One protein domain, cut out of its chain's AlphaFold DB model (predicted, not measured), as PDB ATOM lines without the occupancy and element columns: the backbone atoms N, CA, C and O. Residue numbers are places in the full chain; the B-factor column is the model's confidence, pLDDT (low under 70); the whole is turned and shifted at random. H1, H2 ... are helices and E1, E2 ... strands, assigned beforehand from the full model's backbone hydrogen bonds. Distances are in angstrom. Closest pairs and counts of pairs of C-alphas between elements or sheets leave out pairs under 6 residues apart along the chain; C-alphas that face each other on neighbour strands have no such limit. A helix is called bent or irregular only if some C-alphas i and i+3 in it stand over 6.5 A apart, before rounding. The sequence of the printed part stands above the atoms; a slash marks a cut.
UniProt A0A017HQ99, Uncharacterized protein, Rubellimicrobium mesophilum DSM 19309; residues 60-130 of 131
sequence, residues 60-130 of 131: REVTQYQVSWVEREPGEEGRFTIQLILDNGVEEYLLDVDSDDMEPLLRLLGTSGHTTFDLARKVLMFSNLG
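This is residues 60 to 130 of the 131 residues of an uncharacterized protein of Rubellimicrobium mesophilum DSM 19309 (UniProt A0A017HQ99). One antiparallel sheet, ordered E3 E2 E1 E4 E5, curls like part of a barrel round the single helix H1. The hairpin of E1 and E2 runs along the longest axis. The printed part has 71 residues, with one named helix and five named strands that follow along the chain as E1 E2 E3 H1 E4 E5, class mixed, helices and strands; it is only just compact, close to loose, with a radius of gyration of the C-alphas of 13.0 A and spans of 39 by 27 by 20 A.

E1, residues 60 to 70, bends by 74 degrees at residue 63. Its pairing is staggered: residues 60 to 61 with E4, residues 112 to 118 (N 60 and O 117, 2.9 A), residues 62 to 70 with E2, residues 79 to 86 (N 66 and O 83, 2.9 A). E3, residues 91 to 97, ends the meander E1 E2 E3, each strand the antiparallel neighbour of the one before; N 84 and O 93 are 2.8 A apart. H1, residues 99 to 111, is on one face of the sheet, making two layers; it is only just irregular, C-alphas 100 and 103 being 7.0 A apart, and 7 of 9 O i to N i+4 pairs are within hydrogen-bond range. E5, residues 123 to 129, forms a hairpin with E4 (N 116 and O 125, 3.0 A); its closest C-alphas to H1 are Leu 129 and Thr 111, 5.6 A.

E1, 27.1 A long, begins at C-alpha 60 (492.795, 501.555, 889.109); E2 spans 22.3 A, E3 and H1 19.3 A each, E4 16.3 A. E5, 16.6 A, ends at C-alpha 129 (508.539, 510.515, 887.416).

The C-alphas farthest apart, Pro 74 and Asn 128, are 40.7 A apart. The printed part has no cut and no long link; no printed residue is under 70 in pLDDT.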
ATOM      1  N   ARG A  60     492.171 502.868 889.288       97.56
ATOM      2  CA  ARG A  60     492.795 501.555 889.109       97.56
ATOM      3  C   ARG A  60     494.289 501.722 888.877       97.56
ATOM      4  O   ARG A  60     494.700 502.736 888.309       97.56
ATOM      5  N   GLU A  61     495.091 500.746 889.272       98.19
ATOM      6  CA  GLU A  61     496.514 500.726 888.933       98.19
ATOM      7  C   GLU A  61     496.702 500.247 887.492       98.19
ATOM      8  O   GLU A  61     496.083 499.269 887.081       98.19
ATOM      9  N   VAL A  62     497.563 500.917 886.723       98.44
ATOM     10  CA  VAL A  62     498.008 500.417 885.418       98.44
ATOM     11  C   VAL A  62     499.220 499.528 885.656       98.44
ATOM     12  O   VAL A  62     500.314 500.021 885.919       98.44
ATOM     13  N   THR A  63     499.029 498.217 885.563       98.25
ATOM     14  CA  THR A  63     500.090 497.239 885.838       98.25
ATOM     15  C   THR A  63     500.898 496.888 884.594       98.25
ATOM     16  O   THR A  63     502.073 496.552 884.687       98.25
ATOM     17  N   GLN A  64     500.276 496.966 883.417       98.00
ATOM     18  CA  GLN A  64     500.934 496.761 882.130       98.00
ATOM     19  C   GLN A  64     500.204 497.568 881.049       98.00
ATOM     20  O   GLN A  64     499.027 497.896 881.197       98.00
ATOM     21  N   TYR A  65     500.889 497.886 879.953       97.94
ATOM     22  CA  TYR A  65     500.261 498.439 878.759       97.94
ATOM     23  C   TYR A  65     500.804 497.769 877.497       97.94
ATOM     24  O   TYR A  65     501.912 497.229 877.488       97.94
ATOM     25  N   GLN A  66     500.006 497.792 876.437       97.75
ATOM     26  CA  GLN A  66     500.374 497.302 875.113       97.75
ATOM     27  C   GLN A  66     500.037 498.364 874.077       97.75
ATOM     28  O   GLN A  66     499.009 499.028 874.182       97.75
ATOM     29  N   VAL A  67     500.896 498.520 873.076       97.19
ATOM     30  CA  VAL A  67     500.704 499.487 871.993       97.19
ATOM     31  C   VAL A  67     500.476 498.725 870.700       97.19
ATOM     32  O   VAL A  67     501.181 497.760 870.408       97.19
ATOM     33  N   SER A  68     499.508 499.179 869.919       95.81
ATOM     34  CA  SER A  68     499.236 498.679 868.576       95.81
ATOM     35  C   SER A  68     499.125 499.843 867.602       95.81
ATOM     36  O   SER A  68     498.786 500.960 867.995       95.81
ATOM     37  N   TRP A  69     499.434 499.573 866.338       95.38
ATOM     38  CA  TRP A  69     499.251 500.500 865.232       95.38
ATOM     39  C   TRP A  69     498.573 499.764 864.086       95.38
ATOM     40  O   TRP A  69     498.944 498.628 863.776       95.38
ATOM     41  N   VAL A  70     497.580 500.401 863.476       93.25
ATOM     42  CA  VAL A  70     496.827 499.838 862.354       93.25
ATOM     43  C   VAL A  70     496.727 500.877 861.244       93.25
ATOM     44  O   VAL A  70     496.308 502.008 861.486       93.25
ATOM     45  N   GLU A  71     497.092 500.491 860.023       92.00
ATOM     46  CA  GLU A  71     496.868 501.299 858.820       92.00
ATOM     47  C   GLU A  71     495.358 501.434 858.561       92.00
ATOM     48  O   GLU A  71     494.635 500.436 858.592       92.00
ATOM     49  N   ARG A  72     494.866 502.660 858.338       87.25
ATOM     50  CA  ARG A  72     493.440 502.901 858.054       87.25
ATOM     51  C   ARG A  72     493.122 502.625 856.591       87.25
ATOM     52  O   ARG A  72     492.316 501.753 856.283       87.25
ATOM     53  N   GLU A  73     493.808 503.343 855.714       90.56
ATOM     54  CA  GLU A  73     493.778 503.163 854.269       90.56
ATOM     55  C   GLU A  73     495.212 503.196 853.727       90.56
ATOM     56  O   GLU A  73     496.083 503.798 854.363       90.56
ATOM     57  N   PRO A  74     495.480 502.572 852.565       90.62
ATOM     58  CA  PRO A  74     496.812 502.559 851.976       90.62
ATOM     59  C   PRO A  74     497.393 503.967 851.809       90.62
ATOM     60  O   PRO A  74     496.901 504.763 851.007       90.62
ATOM     61  N   GLY A  75     498.473 504.251 852.536       86.81
ATOM     62  CA  GLY A  75     499.160 505.546 852.483       86.81
ATOM     63  C   GLY A  75     498.528 506.664 853.319       86.81
ATOM     64  O   GLY A  75     499.046 507.780 853.298       86.81
ATOM     65  N   GLU A  76     497.461 506.385 854.071       88.12
ATOM     66  CA  GLU A  76     496.967 507.286 855.112       88.12
ATOM     67  C   GLU A  76     497.703 507.084 856.439       88.12
ATOM     68  O   GLU A  76     498.322 506.054 856.711       88.12
ATOM     69  N   GLU A  77     497.600 508.083 857.310       85.81
ATOM     70  CA  GLU A  77     498.099 507.972 858.670       85.81
ATOM     71  C   GLU A  77     497.322 506.886 859.429       85.81
ATOM     72  O   GLU A  77     496.091 506.945 859.560       85.81
ATOM     73  N   GLY A  78     498.049 505.878 859.912       90.25
ATOM     74  CA  GLY A  78     497.472 504.821 860.731       90.25
ATOM     75  C   GLY A  78     497.078 505.314 862.120       90.25
ATOM     76  O   GLY A  78     497.354 506.441 862.516       90.25
ATOM     77  N   ARG A  79     496.406 504.450 862.870       92.69
ATOM     78  CA  ARG A  79     495.890 504.755 864.200       92.69
ATOM     79  C   ARG A  79     496.664 503.985 865.250       92.69
ATOM     80  O   ARG A  79     496.787 502.764 865.146       92.69
ATOM     81  N   PHE A  80     497.131 504.692 866.271       95.38
ATOM     82  CA  PHE A  80     497.678 504.061 867.459       95.38
ATOM     83  C   PHE A  80     496.573 503.739 868.458       95.38
ATOM     84  O   PHE A  80     495.583 504.451 868.609       95.38
ATOM     85  N   THR A  81     496.745 502.635 869.169       96.69
ATOM     86  CA  THR A  81     495.902 502.299 870.311       96.69
ATOM     87  C   THR A  81     496.778 501.772 871.426       96.69
ATOM     88  O   THR A  81     497.633 500.913 871.197       96.69
ATOM     89  N   ILE A  82     496.544 502.272 872.638       97.94
ATOM     90  CA  ILE A  82     497.190 501.771 873.849       97.94
ATOM     91  C   ILE A  82     496.154 501.015 874.674       97.94
ATOM     92  O   ILE A  82     495.173 501.594 875.135       97.94
ATOM     93  N   GLN A  83     496.377 499.723 874.887       98.44
ATOM     94  CA  GLN A  83     495.613 498.922 875.835       98.44
ATOM     95  C   GLN A  83     496.275 499.019 877.209       98.44
ATOM     96  O   GLN A  83     497.431 498.639 877.377       98.44
ATOM     97  N   LEU A  84     495.534 499.510 878.193       98.56
ATOM     98  CA  LEU A  84     495.900 499.484 879.601       98.56
ATOM     99  C   LEU A  84     495.381 498.191 880.225       98.56
ATOM    100  O   LEU A  84     494.199 497.879 880.095       98.56
ATOM    101  N   ILE A  85     496.249 497.486 880.938       98.56
ATOM    102  CA  ILE A  85     495.913 496.328 881.763       98.56
ATOM    103  C   ILE A  85     495.894 496.812 883.210       98.56
ATOM    104  O   ILE A  85     496.909 497.292 883.726       98.56
ATOM    105  N   LEU A  86     494.726 496.720 883.841       98.44
ATOM    106  CA  LEU A  86     494.441 497.317 885.139       98.44
ATOM    107  C   LEU A  86     494.393 496.261 886.243       98.44
ATOM    108  O   LEU A  86     493.865 495.164 886.042       98.44
ATOM    109  N   ASP A  87     494.922 496.612 887.414       97.88
ATOM    110  CA  ASP A  87     494.939 495.778 888.621       97.88
ATOM    111  C   ASP A  87     495.383 494.317 888.344       97.88
ATOM    112  O   ASP A  87     494.771 493.369 888.833       97.88
ATOM    113  N   ASN A  88     496.444 494.111 887.551       97.94
ATOM    114  CA  ASN A  88     496.961 492.796 887.128       97.94
ATOM    115  C   ASN A  88     495.999 491.979 886.241       97.94
ATOM    116  O   ASN A  88     495.967 490.751 886.314       97.94
ATOM    117  N   GLY A  89     495.229 492.654 885.385       97.25
ATOM    118  CA  GLY A  89     494.344 492.013 884.404       97.25
ATOM    119  C   GLY A  89     492.921 491.777 884.899       97.25
ATOM    120  O   GLY A  89     492.178 491.013 884.292       97.25
ATOM    121  N   VAL A  90     492.520 492.432 885.990       98.00
ATOM    122  CA  VAL A  90     491.119 492.430 886.444       98.00
ATOM    123  C   VAL A  90     490.233 493.210 885.474       98.00
ATOM    124  O   VAL A  90     489.067 492.867 885.288       98.00
ATOM    125  N   GLU A  91     490.771 494.268 884.872       97.81
ATOM    126  CA  GLU A  91     490.064 495.115 883.917       97.81
ATOM    127  C   GLU A  91     491.038 495.635 882.855       97.81
ATOM    128  O   GLU A  91     492.246 495.701 883.079       97.81
ATOM    129  N   GLU A  92     490.520 496.014 881.691       97.88
ATOM    130  CA  GLU A  92     491.311 496.571 880.597       97.88
ATOM    131  C   GLU A  92     490.638 497.825 880.039       97.88
ATOM    132  O   GLU A  92     489.412 497.963 880.076       97.88
ATOM    133  N   TYR A  93     491.434 498.746 879.498       98.19
ATOM    134  CA  TYR A  93     490.918 499.950 878.851       98.19
ATOM    135  C   TYR A  93     491.721 500.305 877.602       98.19
ATOM    136  O   TYR A  93     492.946 500.321 877.645       98.19
ATOM    137  N   LEU A  94     491.042 500.627 876.500       97.81
ATOM    138  CA  LEU A  94     491.688 501.051 875.258       97.81
ATOM    139  C   LEU A  94     491.666 502.576 875.139       97.81
ATOM    140  O   LEU A  94     490.612 503.207 875.234       97.81
ATOM    141  N   LEU A  95     492.838 503.150 874.901       96.81
ATOM    142  CA  LEU A  95     493.030 504.548 874.544       96.81
ATOM    143  C   LEU A  95     493.228 504.641 873.034       96.81
ATOM    144  O   LEU A  95     494.163 504.045 872.502       96.81
ATOM    145  N   ASP A  96     492.357 505.398 872.373       94.75
ATOM    146  CA  ASP A  96     492.587 505.894 871.015       94.75
ATOM    147  C   ASP A  96     493.433 507.163 871.154       94.75
ATOM    148  O   ASP A  96     493.023 508.091 871.858       94.75
ATOM    149  N   VAL A  97     494.647 507.148 870.607       92.88
ATOM    150  CA  VAL A  97     495.646 508.201 870.825       92.88
ATOM    151  C   VAL A  97     496.101 508.714 869.469       92.88
ATOM    152  O   VAL A  97     496.511 507.927 868.611       92.88
ATOM    153  N   ASP A  98     496.041 510.029 869.292       91.81
ATOM    154  CA  ASP A  98     496.578 510.685 868.106       91.81
ATOM    155  C   ASP A  98     498.109 510.574 868.074       91.81
ATOM    156  O   ASP A  98     498.776 510.550 869.113       91.81
ATOM    157  N   SER A  99     498.688 510.511 866.874       90.25
ATOM    158  CA  SER A  99     500.130 510.300 866.694       90.25
ATOM    159  C   SER A  99     500.989 511.345 867.412       90.25
ATOM    160  O   SER A  99     502.034 510.996 867.959       90.25
ATOM    161  N   ASP A 100     500.532 512.599 867.463       93.12
ATOM    162  CA  ASP A 100     501.248 513.707 868.111       93.12
ATOM    163  C   ASP A 100     501.374 513.522 869.634       93.12
ATOM    164  O   ASP A 100     502.365 513.938 870.239       93.12
ATOM    165  N   ASP A 101     500.406 512.848 870.259       94.25
ATOM    166  CA  ASP A 101     500.377 512.606 871.704       94.25
ATOM    167  C   ASP A 101     501.065 511.289 872.103       94.25
ATOM    168  O   ASP A 101     501.335 511.052 873.286       94.25
ATOM    169  N   MET A 102     501.394 510.427 871.136       94.25
ATOM    170  CA  MET A 102     501.952 509.100 871.406       94.25
ATOM    171  C   MET A 102     503.317 509.150 872.088       94.25
ATOM    172  O   MET A 102     503.522 508.491 873.109       94.25
ATOM    173  N   GLU A 103     504.265 509.918 871.553       95.44
ATOM    174  CA  GLU A 103     505.615 510.001 872.120       95.44
ATOM    175  C   GLU A 103     505.633 510.523 873.570       95.44
ATOM    176  O   GLU A 103     506.200 509.837 874.433       95.44
ATOM    177  N   PRO A 104     505.011 511.675 873.906       95.88
ATOM    178  CA  PRO A 104     504.997 512.146 875.287       95.88
ATOM    179  C   PRO A 104     504.278 511.169 876.223       95.88
ATOM    180  O   PRO A 104     504.740 510.959 877.348       95.88
ATOM    181  N   LEU A 105     503.202 510.519 875.768       96.50
ATOM    182  CA  LEU A 105     502.469 509.541 876.569       96.50
ATOM    183  C   LEU A 105     503.307 508.291 876.875       96.50
ATOM    184  O   LEU A 105     503.400 507.883 878.035       96.50
ATOM    185  N   LEU A 106     503.964 507.707 875.867       96.06
ATOM    186  CA  LEU A 106     504.847 506.553 876.057       96.06
ATOM    187  C   LEU A 106     506.052 506.894 876.932       96.06
ATOM    188  O   LEU A 106     506.458 506.089 877.771       96.06
ATOM    189  N   ARG A 107     506.598 508.107 876.793       96.50
ATOM    190  CA  ARG A 107     507.675 508.585 877.660       96.50
ATOM    191  C   ARG A 107     507.227 508.664 879.118       96.50
ATOM    192  O   ARG A 107     507.958 508.207 879.995       96.50
ATOM    193  N   LEU A 108     506.046 509.218 879.394       96.88
ATOM    194  CA  LEU A 108     505.501 509.288 880.753       96.88
ATOM    195  C   LEU A 108     505.249 507.889 881.327       96.88
ATOM    196  O   LEU A 108     505.689 507.610 882.440       96.88
ATOM    197  N   LEU A 109     504.644 506.988 880.550       95.75
ATOM    198  CA  LEU A 109     504.432 505.591 880.949       95.75
ATOM    199  C   LEU A 109     505.751 504.876 881.281       95.75
ATOM    200  O   LEU A 109     505.830 504.179 882.289       95.75
ATOM    201  N   GLY A 110     506.792 505.067 880.466       94.75
ATOM    202  CA  GLY A 110     508.098 504.432 880.661       94.75
ATOM    203  C   GLY A 110     508.964 505.043 881.769       94.75
ATOM    204  O   GLY A 110     509.862 504.371 882.269       94.75
ATOM    205  N   THR A 111     508.724 506.299 882.154       95.75
ATOM    206  CA  THR A 111     509.518 507.010 883.181       95.75
ATOM    207  C   THR A 111     508.826 507.110 884.535       95.75
ATOM    208  O   THR A 111     509.483 507.395 885.536       95.75
ATOM    209  N   SER A 112     507.512 506.892 884.586       96.38
ATOM    210  CA  SER A 112     506.765 506.846 885.838       96.38
ATOM    211  C   SER A 112     507.134 505.611 886.656       96.38
ATOM    212  O   SER A 112     507.166 504.496 886.139       96.38
ATOM    213  N   GLY A 113     507.367 505.791 887.955       94.19
ATOM    214  CA  GLY A 113     507.480 504.662 888.879       94.19
ATOM    215  C   GLY A 113     506.129 504.017 889.201       94.19
ATOM    216  O   GLY A 113     506.089 502.868 889.628       94.19
ATOM    217  N   HIS A 114     505.025 504.751 889.034       96.62
ATOM    218  CA  HIS A 114     503.674 504.243 889.261       96.62
ATOM    219  C   HIS A 114     502.652 505.032 888.434       96.62
ATOM    220  O   HIS A 114     502.714 506.263 888.380       96.62
ATOM    221  N   THR A 115     501.691 504.332 887.828       98.25
ATOM    222  CA  THR A 115     500.629 504.935 887.014       98.25
ATOM    223  C   THR A 115     499.264 504.423 887.452       98.25
ATOM    224  O   THR A 115     499.070 503.230 887.674       98.25
ATOM    225  N   THR A 116     498.294 505.331 887.541       98.12
ATOM    226  CA  THR A 116     496.894 504.997 887.834       98.12
ATOM    227  C   THR A 116     495.959 505.602 886.796       98.12
ATOM    228  O   THR A 116     496.280 506.601 886.150       98.12
ATOM    229  N   PHE A 117     494.785 504.996 886.636       98.12
ATOM    230  CA  PHE A 117     493.761 505.440 885.703       98.12
ATOM    231  C   PHE A 117     492.423 505.637 886.409       98.12
ATOM    232  O   PHE A 117     491.895 504.720 887.039       98.12
ATOM    233  N   ASP A 118     491.856 506.838 886.293       97.19
ATOM    234  CA  ASP A 118     490.490 507.122 886.730       97.19
ATOM    235  C   ASP A 118     489.505 506.710 885.629       97.19
ATOM    236  O   ASP A 118     489.318 507.423 884.638       97.19
ATOM    237  N   LEU A 119     488.824 505.579 885.818       95.38
ATOM    238  CA  LEU A 119     487.840 505.044 884.874       95.38
ATOM    239  C   LEU A 119     486.643 505.974 884.664       95.38
ATOM    240  O   LEU A 119     486.027 505.951 883.596       95.38
ATOM    241  N   ALA A 120     486.287 506.774 885.668       92.88
ATOM    242  CA  ALA A 120     485.116 507.640 885.631       92.88
ATOM    243  C   ALA A 120     485.400 508.968 884.917       92.88
ATOM    244  O   ALA A 120     484.478 509.565 884.348       92.88
ATOM    245  N   ARG A 121     486.644 509.453 884.982       94.12
ATOM    246  CA  ARG A 121     487.083 510.715 884.364       94.12
ATOM    247  C   ARG A 121     487.929 510.527 883.108       94.12
ATOM    248  O   ARG A 121     488.130 511.500 882.397       94.12
ATOM    249  N   LYS A 122     488.384 509.302 882.833       95.50
ATOM    250  CA  LYS A 122     489.310 508.961 881.744       95.50
ATOM    251  C   LYS A 122     490.619 509.745 881.837       95.50
ATOM    252  O   LYS A 122     491.079 510.325 880.864       95.50
ATOM    253  N   VAL A 123     491.201 509.767 883.037       96.25
ATOM    254  CA  VAL A 123     492.445 510.495 883.329       96.25
ATOM    255  C   VAL A 123     493.532 509.508 883.728       96.25
ATOM    256  O   VAL A 123     493.358 508.760 884.690       96.25
ATOM    257  N   LEU A 124     494.654 509.536 883.004       97.25
ATOM    258  CA  LEU A 124     495.900 508.887 883.404       97.25
ATOM    259  C   LEU A 124     496.683 509.802 884.346       97.25
ATOM    260  O   LEU A 124     496.836 510.995 884.088       97.25
ATOM    261  N   MET A 125     497.177 509.235 885.440       97.75
ATOM    262  CA  MET A 125     497.961 509.939 886.448       97.75
ATOM    263  C   MET A 125     499.295 509.226 886.628       97.75
ATOM    264  O   MET A 125     499.334 508.060 887.022       97.75
ATOM    265  N   PHE A 126     500.380 509.951 886.370       97.56
ATOM    266  CA  PHE A 126     501.751 509.458 886.455       97.56
ATOM    267  C   PHE A 126     502.399 509.983 887.732       97.56
ATOM    268  O   PHE A 126     502.414 511.189 887.980       97.56
ATOM    269  N   SER A 127     502.922 509.082 888.553       95.50
ATOM    270  CA  SER A 127     503.580 509.399 889.820       95.50
ATOM    271  C   SER A 127     505.025 508.920 889.801       95.50
ATOM    272  O   SER A 127     505.379 508.005 889.056       95.50
ATOM    273  N   ASN A 128     505.858 509.521 890.653       92.94
ATOM    274  CA  ASN A 128     507.275 509.173 890.777       92.94
ATOM    275  C   ASN A 128     507.997 509.217 889.421       92.94
ATOM    276  O   ASN A 128     508.655 508.251 889.039       92.94
ATOM    277  N   LEU A 129     507.811 510.304 888.666       90.44
ATOM    278  CA  LEU A 129     508.539 510.515 887.416       90.44
ATOM    279  C   LEU A 129     510.040 510.529 887.724       90.44
ATOM    280  O   LEU A 129     510.469 511.258 888.623       90.44
ATOM    281  N   GLY A 130     510.815 509.704 887.018       78.19
ATOM    282  CA  GLY A 130     512.271 509.697 887.142       78.19
ATOM    283  C   GLY A 130     512.842 511.097 886.904       78.19
ATOM    284  O   GLY A 130     512.532 511.715 885.883       78.19
TER     285      GLY A 130